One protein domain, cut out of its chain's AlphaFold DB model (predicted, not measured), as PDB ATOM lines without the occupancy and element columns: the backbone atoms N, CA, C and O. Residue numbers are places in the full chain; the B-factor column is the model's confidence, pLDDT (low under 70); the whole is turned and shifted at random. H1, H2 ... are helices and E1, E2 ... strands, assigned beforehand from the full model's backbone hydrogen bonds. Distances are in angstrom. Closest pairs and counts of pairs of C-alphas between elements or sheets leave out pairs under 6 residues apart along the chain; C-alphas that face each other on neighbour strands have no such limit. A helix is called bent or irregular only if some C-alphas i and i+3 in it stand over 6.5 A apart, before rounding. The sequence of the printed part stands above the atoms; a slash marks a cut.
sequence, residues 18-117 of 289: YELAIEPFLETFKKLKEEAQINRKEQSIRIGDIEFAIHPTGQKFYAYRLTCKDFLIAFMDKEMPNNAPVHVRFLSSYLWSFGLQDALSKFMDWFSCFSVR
ATOM      1  N   TYR A  18     -41.447  49.066  52.568       96.19
ATOM      2  CA  TYR A  18     -42.303  48.778  51.407       96.19
ATOM      3  C   TYR A  18     -43.718  49.357  51.499       96.19
ATOM      4  O   TYR A  18     -44.124  50.085  50.596       96.19
ATOM      5  N   GLU A  19     -44.446  49.054  52.578       93.12
ATOM      6  CA  GLU A  19     -45.853  49.447  52.716       93.12
ATOM      7  C   GLU A  19     -46.015  50.968  52.648       93.12
ATOM      8  O   GLU A  19     -46.804  51.447  51.847       93.12
ATOM      9  N   LEU A  20     -45.186  51.729  53.370       94.62
ATOM     10  CA  LEU A  20     -45.209  53.198  53.339       94.62
ATOM     11  C   LEU A  20     -44.721  53.766  52.000       94.62
ATOM     12  O   LEU A  20     -45.228  54.776  51.526       94.62
ATOM     13  N   ALA A  21     -43.700  53.148  51.405       95.56
ATOM     14  CA  ALA A  21     -43.050  53.672  50.209       95.56
ATOM     15  C   ALA A  21     -43.904  53.495  48.940       95.56
ATOM     16  O   ALA A  21     -43.805  54.298  48.015       95.56
ATOM     17  N   ILE A  22     -44.725  52.440  48.883       96.81
ATOM     18  CA  ILE A  22     -45.508  52.054  47.699       96.81
ATOM     19  C   ILE A  22     -47.020  52.299  47.886       96.81
ATOM     20  O   ILE A  22     -47.751  52.235  46.898       96.81
ATOM     21  N   GLU A  23     -47.498  52.649  49.090       95.88
ATOM     22  CA  GLU A  23     -48.924  52.876  49.412       95.88
ATOM     23  C   GLU A  23     -49.702  53.682  48.349       95.88
ATOM     24  O   GLU A  23     -50.695  53.145  47.849       95.88
ATOM     25  N   PRO A  24     -49.247  54.866  47.877       95.62
ATOM     26  CA  PRO A  24     -49.999  55.638  46.877       95.62
ATOM     27  C   PRO A  24     -50.223  54.877  45.558       95.62
ATOM     28  O   PRO A  24     -51.252  55.015  44.884       95.62
ATOM     29  N   PHE A  25     -49.259  54.034  45.179       97.44
ATOM     30  CA  PHE A  25     -49.378  53.175  44.006       97.44
ATOM     31  C   PHE A  25     -50.305  51.988  44.273       97.44
ATOM     32  O   PHE A  25     -51.099  51.653  43.396       97.44
ATOM     33  N   LEU A  26     -50.268  51.377  45.465       97.62
ATOM     34  CA  LEU A  26     -51.171  50.267  45.815       97.62
ATOM     35  C   LEU A  26     -52.633  50.701  45.811       97.62
ATOM     36  O   LEU A  26     -53.467  49.971  45.278       97.62
ATOM     37  N   GLU A  27     -52.948  51.886  46.331       97.81
ATOM     38  CA  GLU A  27     -54.308  52.438  46.289       97.81
ATOM     39  C   GLU A  27     -54.803  52.597  44.847       97.81
ATOM     40  O   GLU A  27     -55.913  52.178  44.499       97.81
ATOM     41  N   THR A  28     -53.937  53.121  43.975       98.00
ATOM     42  CA  THR A  28     -54.226  53.264  42.545       98.00
ATOM     43  C   THR A  28     -54.420  51.899  41.876       98.00
ATOM     44  O   THR A  28     -55.386  51.692  41.137       98.00
ATOM     45  N   PHE A  29     -53.540  50.932  42.152       98.44
ATOM     46  CA  PHE A  29     -53.634  49.577  41.602       98.44
ATOM     47  C   PHE A  29     -54.887  48.852  42.075       98.44
ATOM     48  O   PHE A  29     -55.503  48.127  41.291       98.44
ATOM     49  N   LYS A  30     -55.285  49.053  43.332       98.38
ATOM     50  CA  LYS A  30     -56.506  48.492  43.902       98.38
ATOM     51  C   LYS A  30     -57.741  48.999  43.176       98.38
ATOM     52  O   LYS A  30     -58.512  48.176  42.690       98.38
ATOM     53  N   LYS A  31     -57.871  50.318  43.012       98.31
ATOM     54  CA  LYS A  31     -58.984  50.925  42.273       98.31
ATOM     55  C   LYS A  31     -59.073  50.392  40.838       98.31
ATOM     56  O   LYS A  31     -60.121  49.916  40.413       98.31
ATOM     57  N   LEU A  32     -57.957  50.397  40.107       98.38
ATOM     58  CA  LEU A  32     -57.927  49.938  38.712       98.38
ATOM     59  C   LEU A  32     -58.180  48.431  38.578       98.38
ATOM     60  O   LEU A  32     -58.782  47.983  37.604       98.38
ATOM     61  N   LYS A  33     -57.761  47.631  39.561       98.25
ATOM     62  CA  LYS A  33     -58.088  46.203  39.621       98.25
ATOM     63  C   LYS A  33     -59.580  45.974  39.862       98.25
ATOM     64  O   LYS A  33     -60.153  45.104  39.211       98.25
ATOM     65  N   GLU A  34     -60.205  46.718  40.772       98.19
ATOM     66  CA  GLU A  34     -61.651  46.644  41.029       98.19
ATOM     67  C   GLU A  34     -62.449  47.025  39.770       98.19
ATOM     68  O   GLU A  34     -63.345  46.290  39.352       98.19
ATOM     69  N   GLU A  35     -62.049  48.094  39.078       97.81
ATOM     70  CA  GLU A  35     -62.611  48.469  37.774       97.81
ATOM     71  C   GLU A  35     -62.414  47.363  36.722       97.81
ATOM     72  O   GLU A  35     -63.346  47.029  35.983       97.81
ATOM     73  N   ALA A  36     -61.233  46.730  36.681       97.25
ATOM     74  CA  ALA A  36     -60.966  45.617  35.772       97.25
ATOM     75  C   ALA A  36     -61.878  44.409  36.033       97.25
ATOM     76  O   ALA A  36     -62.290  43.720  35.096       97.25
ATOM     77  N   GLN A  37     -62.193  44.138  37.303       97.56
ATOM     78  CA  GLN A  37     -63.083  43.053  37.715       97.56
ATOM     79  C   GLN A  37     -64.532  43.326  37.307       97.56
ATOM     80  O   GLN A  37     -65.177  42.437  36.748       97.56
ATOM     81  N   ILE A  38     -65.017  44.551  37.535       97.19
ATOM     82  CA  ILE A  38     -66.373  44.978  37.160       97.19
ATOM     83  C   ILE A  38     -66.555  44.883  35.643       97.19
ATOM     84  O   ILE A  38     -67.495  44.250  35.161       97.19
ATOM     85  N   ASN A  39     -65.612  45.444  34.885       95.31
ATOM     86  CA  ASN A  39     -65.688  45.511  33.426       95.31
ATOM     87  C   ASN A  39     -65.262  44.210  32.729       95.31
ATOM     88  O   ASN A  39     -65.372  44.105  31.507       95.31
ATOM     89  N   ARG A  40     -64.743  43.228  33.485       93.81
ATOM     90  CA  ARG A  40     -64.144  41.979  32.975       93.81
ATOM     91  C   ARG A  40     -63.095  42.223  31.884       93.81
ATOM     92  O   ARG A  40     -62.962  41.439  30.945       93.81
ATOM     93  N   LYS A  41     -62.356  43.325  32.010       94.56
ATOM     94  CA  LYS A  41     -61.367  43.791  31.039       94.56
ATOM     95  C   LYS A  41     -60.227  44.486  31.768       94.56
ATOM     96  O   LYS A  41     -60.471  45.265  32.684       94.56
ATOM     97  N   GLU A  42     -58.997  44.217  31.346       96.50
ATOM     98  CA  GLU A  42     -57.801  44.883  31.868       96.50
ATOM     99  C   GLU A  42     -57.921  46.412  31.757       96.50
ATOM    100  O   GLU A  42     -58.434  46.933  30.762       96.50
ATOM    101  N   GLN A  43     -57.459  47.119  32.791       98.00
ATOM    102  CA  GLN A  43     -57.368  48.582  32.792       98.00
ATOM    103  C   GLN A  43     -55.946  49.019  32.458       98.00
ATOM    104  O   GLN A  43     -55.005  48.263  32.679       98.00
ATOM    105  N   SER A  44     -55.776  50.229  31.930       97.56
ATOM    106  CA  SER A  44     -54.452  50.752  31.574       97.56
ATOM    107  C   SER A  44     -53.985  51.790  32.588       97.56
ATOM    108  O   SER A  44     -54.768  52.623  33.040       97.56
ATOM    109  N   ILE A  45     -52.704  51.747  32.941       97.94
ATOM    110  CA  ILE A  45     -52.035  52.777  33.735       97.94
ATOM    111  C   ILE A  45     -50.711  53.139  33.080       97.94
ATOM    112  O   ILE A  45     -50.000  52.272  32.573       97.94
ATOM    113  N   ARG A  46     -50.349  54.419  33.129       98.00
ATOM    114  CA  ARG A  46     -49.026  54.882  32.722       98.00
ATOM    115  C   ARG A  46     -48.167  55.167  33.948       98.00
ATOM    116  O   ARG A  46     -48.581  55.928  34.816       98.00
ATOM    117  N   ILE A  47     -46.978  54.568  34.006       97.56
ATOM    118  CA  ILE A  47     -45.979  54.805  35.056       97.56
ATOM    119  C   ILE A  47     -44.678  55.175  34.350       97.56
ATOM    120  O   ILE A  47     -44.099  54.344  33.648       97.56
ATOM    121  N   GLY A  48     -44.247  56.429  34.492       96.00
ATOM    122  CA  GLY A  48     -43.175  56.980  33.663       96.00
ATOM    123  C   GLY A  48     -43.563  56.980  32.181       96.00
ATOM    124  O   GLY A  48     -44.631  57.458  31.795       96.00
ATOM    125  N   ASP A  49     -42.706  56.416  31.339       94.69
ATOM    126  CA  ASP A  49     -42.908  56.303  29.894       94.69
ATOM    127  C   ASP A  49     -43.650  55.025  29.463       94.69
ATOM    128  O   ASP A  49     -44.134  54.970  28.328       94.69
ATOM    129  N   ILE A  50     -43.818  54.049  30.363       97.31
ATOM    130  CA  ILE A  50     -44.400  52.732  30.071       97.31
ATOM    131  C   ILE A  50     -45.897  52.685  30.409       97.31
ATOM    132  O   ILE A  50     -46.335  53.073  31.493       97.31
ATOM    133  N   GLU A  51     -46.677  52.143  29.475       98.00
ATOM    134  CA  GLU A  51     -48.079  51.777  29.674       98.00
ATOM    135  C   GLU A  51     -48.195  50.309  30.111       98.00
ATOM    136  O   GLU A  51     -47.598  49.409  29.510       98.00
ATOM    137  N   PHE A  52     -48.965  50.073  31.169       98.44
ATOM    138  CA  PHE A  52     -49.229  48.757  31.735       98.44
ATOM    139  C   PHE A  52     -50.707  48.426  31.665       98.44
ATOM    140  O   PHE A  52     -51.550  49.245  32.020       98.44
ATOM    141  N   ALA A  53     -50.994  47.171  31.342       98.44
ATOM    142  CA  ALA A  53     -52.276  46.561  31.629       98.44
ATOM    143  C   ALA A  53     -52.295  46.043  33.078       98.44
ATOM    144  O   ALA A  53     -51.440  45.245  33.476       98.44
ATOM    145  N   ILE A  54     -53.273  46.486  33.865       98.25
ATOM    146  CA  ILE A  54     -53.603  45.971  35.193       98.25
ATOM    147  C   ILE A  54     -54.638  44.861  35.046       98.25
ATOM    148  O   ILE A  54     -55.717  45.044  34.475       98.25
ATOM    149  N   HIS A  55     -54.304  43.706  35.615       97.81
ATOM    150  CA  HIS A  55     -55.134  42.511  35.557       97.81
ATOM    151  C   HIS A  55     -56.227  42.524  36.638       97.81
ATOM    152  O   HIS A  55     -55.960  42.935  37.768       97.81
ATOM    153  N   PRO A  56     -57.424  41.966  36.361       96.88
ATOM    154  CA  PRO A  56     -58.489  41.817  37.363       96.88
ATOM    155  C   PRO A  56     -58.123  40.819  38.476       96.88
ATOM    156  O   PRO A  56     -58.760  40.765  39.530       96.88
ATOM    157  N   THR A  57     -57.092  40.005  38.255       96.00
ATOM    158  CA  THR A  57     -56.615  38.982  39.182       96.00
ATOM    159  C   THR A  57     -55.137  39.168  39.497       96.00
ATOM    160  O   THR A  57     -54.315  39.497  38.637       96.00
ATOM    161  N   GLY A  58     -54.806  38.921  40.765       95.00
ATOM    162  CA  GLY A  58     -53.426  38.802  41.210       95.00
ATOM    163  C   GLY A  58     -52.811  37.460  40.809       95.00
ATOM    164  O   GLY A  58     -53.390  36.662  40.072       95.00
ATOM    165  N   GLN A  59     -51.635  37.190  41.354       94.69
ATOM    166  CA  GLN A  59     -50.977  35.889  41.282       94.69
ATOM    167  C   GLN A  59     -50.610  35.427  42.695       94.69
ATOM    168  O   GLN A  59     -50.808  36.153  43.666       94.69
ATOM    169  N   LYS A  60     -50.084  34.208  42.845       92.44
ATOM    170  CA  LYS A  60     -49.728  33.654  44.162       92.44
ATOM    171  C   LYS A  60     -48.888  34.657  44.969       92.44
ATOM    172  O   LYS A  60     -47.792  34.980  44.529       92.44
ATOM    173  N   PHE A  61     -49.392  35.077  46.133       95.12
ATOM    174  CA  PHE A  61     -48.824  36.089  47.044       95.12
ATOM    175  C   PHE A  61     -48.938  37.561  46.618       95.12
ATOM    176  O   PHE A  61     -48.871  38.424  47.483       95.12
ATOM    177  N   TYR A  62     -49.142  37.866  45.336       97.75
ATOM    178  CA  TYR A  62     -49.141  39.240  44.826       97.75
ATOM    179  C   TYR A  62     -50.553  39.651  44.415       97.75
ATOM    180  O   TYR A  62     -51.147  39.063  43.506       97.75
ATOM    181  N   ALA A  63     -51.098  40.661  45.086       97.75
ATOM    182  CA  ALA A  63     -52.470  41.106  44.885       97.75
ATOM    183  C   ALA A  63     -52.657  41.865  43.568       97.75
ATOM    184  O   ALA A  63     -53.725  41.748  42.958       97.75
ATOM    185  N   TYR A  64     -51.631  42.595  43.130       98.44
ATOM    186  CA  TYR A  64     -51.678  43.468  41.960       98.44
ATOM    187  C   TYR A  64     -50.691  42.967  40.917       98.44
ATOM    188  O   TYR A  64     -49.520  42.759  41.223       98.44
ATOM    189  N   ARG A  65     -51.165  42.735  39.692       98.25
ATOM    190  CA  ARG A  65     -50.353  42.227  38.583       98.25
ATOM    191  C   ARG A  65     -50.489  43.164  37.396       98.25
ATOM    192  O   ARG A  65     -51.596  43.393  36.912       98.25
ATOM    193  N   LEU A  66     -49.350  43.675  36.952       98.50
ATOM    194  CA  LEU A  66     -49.204  44.607  35.847       98.50
ATOM    195  C   LEU A  66     -48.361  43.954  34.753       98.50
ATOM    196  O   LEU A  66     -47.392  43.243  35.034       98.50
ATOM    197  N   THR A  67     -48.715  44.203  33.499       98.19
ATOM    198  CA  THR A  67     -47.982  43.668  32.348       98.19
ATOM    199  C   THR A  67     -47.795  44.723  31.277       98.19
ATOM    200  O   THR A  67     -48.748  45.413  30.922       98.19
ATOM    201  N   CYS A  68     -46.591  44.803  30.727       97.12
ATOM    202  CA  CYS A  68     -46.305  45.531  29.497       97.12
ATOM    203  C   CYS A  68     -45.704  44.565  28.460       97.12
ATOM    204  O   CYS A  68     -45.609  43.356  28.687       97.12
ATOM    205  N   LYS A  69     -45.274  45.097  27.311       94.75
ATOM    206  CA  LYS A  69     -44.637  44.305  26.243       94.75
ATOM    207  C   LYS A  69     -43.278  43.692  26.622       94.75
ATOM    208  O   LYS A  69     -42.813  42.783  25.932       94.75
ATOM    209  N   ASP A  70     -42.656  44.176  27.696       96.44
ATOM    210  CA  ASP A  70     -41.266  43.867  28.051       96.44
ATOM    211  C   ASP A  70     -41.147  43.000  29.303       96.44
ATOM    212  O   ASP A  70     -40.325  42.081  29.377       96.44
ATOM    213  N   PHE A  71     -41.992  43.260  30.295       98.25
ATOM    214  CA  PHE A  71     -41.968  42.542  31.554       98.25
ATOM    215  C   PHE A  71     -43.340  42.511  32.220       98.25
ATOM    216  O   PHE A  71     -44.250  43.288  31.924       98.25
ATOM    217  N   LEU A  72     -43.468  41.574  33.152       98.50
ATOM    218  CA  LEU A  72     -44.537  41.549  34.132       98.50
ATOM    219  C   LEU A  72     -43.967  42.015  35.463       98.50
ATOM    220  O   LEU A  72     -42.838  41.662  35.812       98.50
ATOM    221  N   ILE A  73     -44.768  42.754  36.215       98.62
ATOM    222  CA  ILE A  73     -44.444  43.157  37.575       98.62
ATOM    223  C   ILE A  73     -45.662  42.952  38.468       98.62
ATOM    224  O   ILE A  73     -46.796  43.218  38.071       98.62
ATOM    225  N   ALA A  74     -45.446  42.416  39.661       98.62
ATOM    226  CA  ALA A  74     -46.507  42.131  40.604       98.62
ATOM    227  C   ALA A  74     -46.137  42.613  42.005       98.62
ATOM    228  O   ALA A  74     -44.998  42.453  42.437       98.62
ATOM    229  N   PHE A  75     -47.121  43.166  42.704       98.56
ATOM    230  CA  PHE A  75     -46.976  43.800  44.009       98.56
ATOM    231  C   PHE A  75     -47.820  43.059  45.044       98.56
ATOM    232  O   PHE A  75     -48.963  42.662  44.779       98.56
ATOM    233  N   MET A  76     -47.250  42.849  46.226       98.06
ATOM    234  CA  MET A  76     -47.997  42.393  47.390       98.06
ATOM    235  C   MET A  76     -48.871  43.522  47.931       98.06
ATOM    236  O   MET A  76     -48.511  44.690  47.837       98.06
ATOM    237  N   ASP A  77     -50.008  43.171  48.523       96.06
ATOM    238  CA  ASP A  77     -50.810  44.149  49.269       96.06
ATOM    239  C   ASP A  77     -50.162  44.492  50.615       96.06
ATOM    240  O   ASP A  77     -50.173  45.636  51.046       96.06
ATOM    241  N   LYS A  78     -49.551  43.487  51.250       93.81
ATOM    242  CA  LYS A  78     -48.813  43.596  52.511       93.81
ATOM    243  C   LYS A  78     -47.559  42.752  52.447       93.81
ATOM    244  O   LYS A  78     -47.560  41.705  51.790       93.81
ATOM    245  N   GLU A  79     -46.503  43.192  53.116       92.12
ATOM    246  CA  GLU A  79     -45.244  42.456  53.099       92.12
ATOM    247  C   GLU A  79     -45.391  41.104  53.811       92.12
ATOM    248  O   GLU A  79     -46.120  40.955  54.795       92.12
ATOM    249  N   MET A  80     -44.702  40.084  53.298       90.56
ATOM    250  CA  MET A  80     -44.674  38.760  53.908       90.56
ATOM    251  C   MET A  80     -43.241  38.279  54.114       90.56
ATOM    252  O   MET A  80     -42.387  38.488  53.249       90.56
ATOM    253  N   PRO A  81     -42.967  37.540  55.205       86.62
ATOM    254  CA  PRO A  81     -41.655  36.952  55.422       86.62
ATOM    255  C   PRO A  81     -41.221  36.058  54.252       86.62
ATOM    256  O   PRO A  81     -42.022  35.323  53.678       86.62
ATOM    257  N   ASN A  82     -39.917  36.051  53.962       85.38
ATOM    258  CA  ASN A  82     -39.242  35.189  52.976       85.38
ATOM    259  C   ASN A  82     -39.552  35.446  51.491       85.38
ATOM    260  O   ASN A  82     -38.850  34.895  50.632       85.38
ATOM    261  N   ASN A  83     -40.519  36.301  51.176       91.38
ATOM    262  CA  ASN A  83     -40.884  36.655  49.814       91.38
ATOM    263  C   ASN A  83     -40.639  38.142  49.580       91.38
ATOM    264  O   ASN A  83     -40.989  38.965  50.413       91.38
ATOM    265  N   ALA A  84     -40.059  38.472  48.431       96.19
ATOM    266  CA  ALA A  84     -39.908  39.865  48.048       96.19
ATOM    267  C   ALA A  84     -41.286  40.482  47.775       96.19
ATOM    268  O   ALA A  84     -42.074  39.841  47.078       96.19
ATOM    269  N   PRO A  85     -41.581  41.695  48.270       97.56
ATOM    270  CA  PRO A  85     -42.889  42.325  48.096       97.56
ATOM    271  C   PRO A  85     -43.203  42.683  46.638       97.56
ATOM    272  O   PRO A  85     -44.370  42.814  46.265       97.56
ATOM    273  N   VAL A  86     -42.177  42.777  45.789       98.38
ATOM    274  CA  VAL A  86     -42.323  42.980  44.348       98.38
ATOM    275  C   VAL A  86     -41.678  41.825  43.600       98.38
ATOM    276  O   VAL A  86     -40.537  41.459  43.871       98.38
ATOM    277  N   HIS A  87     -42.398  41.253  42.638       98.50
ATOM    278  CA  HIS A  87     -41.902  40.218  41.730       98.50
ATOM    279  C   HIS A  87     -41.899  40.728  40.303       98.50
ATOM    280  O   HIS A  87     -42.864  41.337  39.852       98.50
ATOM    281  N   VAL A  88     -40.814  40.455  39.595       98.69
ATOM    282  CA  VAL A  88     -40.573  40.909  38.233       98.69
ATOM    283  C   VAL A  88     -40.259  39.702  37.368       98.69
ATOM    284  O   VAL A  88     -39.503  38.813  37.771       98.69
ATOM    285  N   ARG A  89     -40.812  39.680  36.156       98.69
ATOM    286  CA  ARG A  89     -40.494  38.698  35.121       98.69
ATOM    287  C   ARG A  89     -40.186  39.393  33.807       98.69
ATOM    288  O   ARG A  89     -41.090  39.944  33.185       98.69
ATOM    289  N   PHE A  90     -38.945  39.294  33.348       98.56
ATOM    290  CA  PHE A  90     -38.559  39.735  32.012       98.56
ATOM    291  C   PHE A  90     -39.010  38.720  30.964       98.56
ATOM    292  O   PHE A  90     -38.842  37.505  31.133       98.56
ATOM    293  N   LEU A  91     -39.607  39.232  29.886       96.38
ATOM    294  CA  LEU A  91     -40.036  38.434  28.746       96.38
ATOM    295  C   LEU A  91     -38.857  38.126  27.820       96.38
ATOM    296  O   LEU A  91     -37.907  38.901  27.721       96.38
ATOM    297  N   SER A  92     -38.963  37.011  27.093       94.31
ATOM    298  CA  SER A  92     -37.988  36.599  26.073       94.31
ATOM    299  C   SER A  92     -37.690  37.745  25.101       94.31
ATOM    300  O   SER A  92     -36.541  38.133  24.936       94.31
ATOM    301  N   SER A  93     -38.722  38.391  24.549       92.81
ATOM    302  CA  SER A  93     -38.559  39.533  23.640       92.81
ATOM    303  C   SER A  93     -37.700  40.654  24.233       92.81
ATOM    304  O   SER A  93     -36.862  41.207  23.529       92.81
ATOM    305  N   TYR A  94     -37.863  40.978  25.520       94.88
ATOM    306  CA  TYR A  94     -37.079  42.015  26.198       94.88
ATOM    307  C   TYR A  94     -35.608  41.623  26.331       94.88
ATOM    308  O   TYR A  94     -34.725  42.388  25.945       94.88
ATOM    309  N   LEU A  95     -35.362  40.397  26.796       94.88
ATOM    310  CA  LEU A  95     -34.023  39.847  26.999       94.88
ATOM    311  C   LEU A  95     -33.260  39.680  25.685       94.88
ATOM    312  O   LEU A  95     -32.086  40.020  25.616       94.88
ATOM    313  N   TRP A  96     -33.917  39.213  24.626       93.56
ATOM    314  CA  TRP A  96     -33.299  39.096  23.308       93.56
ATOM    315  C   TRP A  96     -33.109  40.466  22.628       93.56
ATOM    316  O   TRP A  96     -32.224  40.596  21.790       93.56
ATOM    317  N   SER A  97     -33.878  41.501  22.998       90.75
ATOM    318  CA  SER A  97     -33.718  42.863  22.439       90.75
ATOM    319  C   SER A  97     -32.534  43.626  23.008       90.75
ATOM    320  O   SER A  97     -31.940  44.426  22.295       90.75
ATOM    321  N   PHE A  98     -32.234  43.440  24.295       90.81
ATOM    322  CA  PHE A  98     -31.241  44.259  24.998       90.81
ATOM    323  C   PHE A  98     -30.147  43.454  25.691       90.81
ATOM    324  O   PHE A  98     -29.189  44.025  26.189       90.81
ATOM    325  N   GLY A  99     -30.262  42.130  25.764       92.75
ATOM    326  CA  GLY A  99     -29.436  41.355  26.680       92.75
ATOM    327  C   GLY A  99     -29.815  41.641  28.135       92.75
ATOM    328  O   GLY A  99     -30.580  42.554  28.449       92.75
ATOM    329  N   LEU A 100     -29.312  40.824  29.060       93.50
ATOM    330  CA  LEU A 100     -29.725  40.932  30.460       93.50
ATOM    331  C   LEU A 100     -29.231  42.216  31.128       93.50
ATOM    332  O   LEU A 100     -29.992  42.835  31.866       93.50
ATOM    333  N   GLN A 101     -27.976  42.600  30.900       94.25
ATOM    334  CA  GLN A 101     -27.378  43.749  31.578       94.25
ATOM    335  C   GLN A 101     -28.143  45.041  31.265       94.25
ATOM    336  O   GLN A 101     -28.604  45.714  32.188       94.25
ATOM    337  N   ASP A 102     -28.373  45.335  29.985       94.81
ATOM    338  CA  ASP A 102     -29.107  46.539  29.595       94.81
ATOM    339  C   ASP A 102     -30.598  46.431  29.927       94.81
ATOM    340  O   ASP A 102     -31.196  47.424  30.335       94.81
ATOM    341  N   ALA A 103     -31.211  45.245  29.809       96.00
ATOM    342  CA  ALA A 103     -32.595  45.042  30.241       96.00
ATOM    343  C   ALA A 103     -32.768  45.314  31.746       96.00
ATOM    344  O   ALA A 103     -33.759  45.919  32.158       96.00
ATOM    345  N   LEU A 104     -31.803  44.897  32.571       97.44
ATOM    346  CA  LEU A 104     -31.811  45.168  34.003       97.44
ATOM    347  C   LEU A 104     -31.592  46.656  34.284       97.44
ATOM    348  O   LEU A 104     -32.371  47.224  35.040       97.44
ATOM    349  N   SER A 105     -30.605  47.294  33.642       97.25
ATOM    350  CA  SER A 105     -30.353  48.735  33.794       97.25
ATOM    351  C   SER A 105     -31.591  49.552  33.437       97.25
ATOM    352  O   SER A 105     -32.103  50.280  34.278       97.25
ATOM    353  N   LYS A 106     -32.153  49.347  32.238       97.38
ATOM    354  CA  LYS A 106     -33.353  50.062  31.770       97.38
ATOM    355  C   LYS A 106     -34.551  49.845  32.681       97.38
ATOM    356  O   LYS A 106     -35.313  50.773  32.932       97.38
ATOM    357  N   PHE A 107     -34.722  48.622  33.179       98.25
ATOM    358  CA  PHE A 107     -35.787  48.323  34.124       98.25
ATOM    359  C   PHE A 107     -35.584  49.064  35.448       98.25
ATOM    360  O   PHE A 107     -36.541  49.635  35.956       98.25
ATOM    361  N   MET A 108     -34.370  49.068  36.006       97.94
ATOM    362  CA  MET A 108     -34.080  49.750  37.270       97.94
ATOM    363  C   MET A 108     -34.189  51.274  37.133       97.94
ATOM    364  O   MET A 108     -34.736  51.915  38.030       97.94
ATOM    365  N   ASP A 109     -33.760  51.830  35.999       97.81
ATOM    366  CA  ASP A 109     -33.934  53.246  35.663       97.81
ATOM    367  C   ASP A 109     -35.422  53.609  35.617       97.81
ATOM    368  O   ASP A 109     -35.849  54.556  36.274       97.81
ATOM    369  N   TRP A 110     -36.247  52.816  34.926       98.06
ATOM    370  CA  TRP A 110     -37.700  53.004  34.927       98.06
ATOM    371  C   TRP A 110     -38.311  52.823  36.327       98.06
ATOM    372  O   TRP A 110     -39.146  53.624  36.750       98.06
ATOM    373  N   PHE A 111     -37.879  51.808  37.081       98.06
ATOM    374  CA  PHE A 111     -38.410  51.499  38.412       98.06
ATOM    375  C   PHE A 111     -38.154  52.630  39.424       98.06
ATOM    376  O   PHE A 111     -38.864  52.742  40.423       98.06
ATOM    377  N   SER A 112     -37.208  53.533  39.144       96.81
ATOM    378  CA  SER A 112     -37.014  54.760  39.925       96.81
ATOM    379  C   SER A 112     -38.247  55.680  39.950       96.81
ATOM    380  O   SER A 112     -38.386  56.461  40.889       96.81
ATOM    381  N   CYS A 113     -39.201  55.534  39.015       97.12
ATOM    382  CA  CYS A 113     -40.474  56.269  39.017       97.12
ATOM    383  C   CYS A 113     -41.298  56.051  40.296       97.12
ATOM    384  O   CYS A 113     -42.084  56.917  40.675       97.12
ATOM    385  N   PHE A 114     -41.114  54.920  40.983       96.88
ATOM    386  CA  PHE A 114     -41.767  54.658  42.266       96.88
ATOM    387  C   PHE A 114     -41.165  55.472  43.422       96.88
ATOM    388  O   PHE A 114     -41.740  55.501  44.503       96.88
ATOM    389  N   SER A 115     -40.025  56.145  43.213       95.62
ATOM    390  CA  SER A 115     -39.310  56.931  44.231       95.62
ATOM    391  C   SER A 115     -38.974  56.131  45.496       95.62
ATOM    392  O   SER A 115     -38.966  56.660  46.606       95.62
ATOM    393  N   VAL A 116     -38.679  54.838  45.327       96.19
ATOM    394  CA  VAL A 116     -38.390  53.909  46.426       96.19
ATOM    395  C   VAL A 116     -36.934  53.477  46.464       96.19
ATOM    396  O   VAL A 116     -36.241  53.426  45.448       96.19
ATOM    397  N   ARG A 117     -36.475  53.082  47.653       96.81
ATOM    398  CA  ARG A 117     -35.144  52.508  47.842       96.81
ATOM    399  C   ARG A 117     -35.201  50.985  47.761       96.81
ATOM    400  O   ARG A 117     -35.614  50.318  48.710       96.81
TER     401      ARG A 117
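This is residues 18 to 117 of the 289 residues of the protein "Replication initiation factor" of Paenibacillus alvei (strain ATCC 6344 / DSM 29 / NBRC 3343 / NCIMB 9371 / NCTC 6352) (UniProt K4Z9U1). A strongly twisted and curled sheet of five short strands has the kinked helix H1 slanting over one face, while a second, sharply kinked helix, H2, starts beside the E5 edge and folds back so that its last residues come near the end of E1 and the first part of H1. The printed part has 100 residues, in the order H1 E1 E2 E3 E4 E5 H2, of the mixed class, helices and strands. The sheet runs E1 E2 E3 E4 E5, all antiparallel, as a meander, each strand the antiparallel neighbour of the one before. It is compact, with a radius of gyration of the C-alphas of 13.5 A, and spans 38 by 30 by 24 A.

H1, residues 18 to 39, is on the sheet of E1 (43 to 47), E2 (50 to 54), E3 (64 to 67), E4 (71 to 75) and E5 (86 to 90), making two layers, a helix on one face of a sheet. Its height over the sheet is 8.1 A, and it runs slantwise to the strands, at 55 degrees to E2 on the local plane. It lies only just over E2 and E3, with 3 C-alphas falling on each. The closest C-alphas of H1 and E1 are those of Ala 36 and Gln 43, 5.5 A apart. E1 and E2 form a hairpin, with N 45 and O 52 at 2.9 A. The hairpin E2 and E3 has N 53 and O 67 at 2.9 A, E3 and E4 have N 66 and O 73 at 2.8 A, and E4 and E5 have N 74 and O 87 at 2.8 A, each within hydrogen-bond range; these last two pairs are hairpins too. E1 and E5 are the edge strands and are apart. H2, residues 92 to 114, only grazes the sheet; its closest C-alpha pair with E1 is Cys 113 and Ile 47, 6.9 A. H1 and H2 are close but not clearly touching, the C-alphas of Ile 22 and Phe 114 being 7.1 A apart. Of the O i to N i+4 pairs, 16 of 18 in H1 and 14 of 19 in H2 are within hydrogen-bond range.

H1 begins at C-alpha 18 (-42.303, 48.778, 51.407) and is 29.7 A long; it is irregular, with C-alphas 21 and 24 8.0 A apart, and has a kink of 55 degrees near residue 25. E1 to E5 measure 13.2 A, 12.5 A, 10.3 A, 13.5 A and 13.3 A. H2, 24.5 A long, is irregular, with C-alphas 97 and 100 9.2 A apart, and has a kink of 107 degrees near residue 100; it ends at C-alpha 114 (-41.767, 54.658, 42.266).

The two C-alphas farthest apart are those of Ile 38 and Gln 101, 39.4 A. The printed part has no cut and no long link. The mean pLDDT of the printed part is 96.3, and no printed residue is under 70.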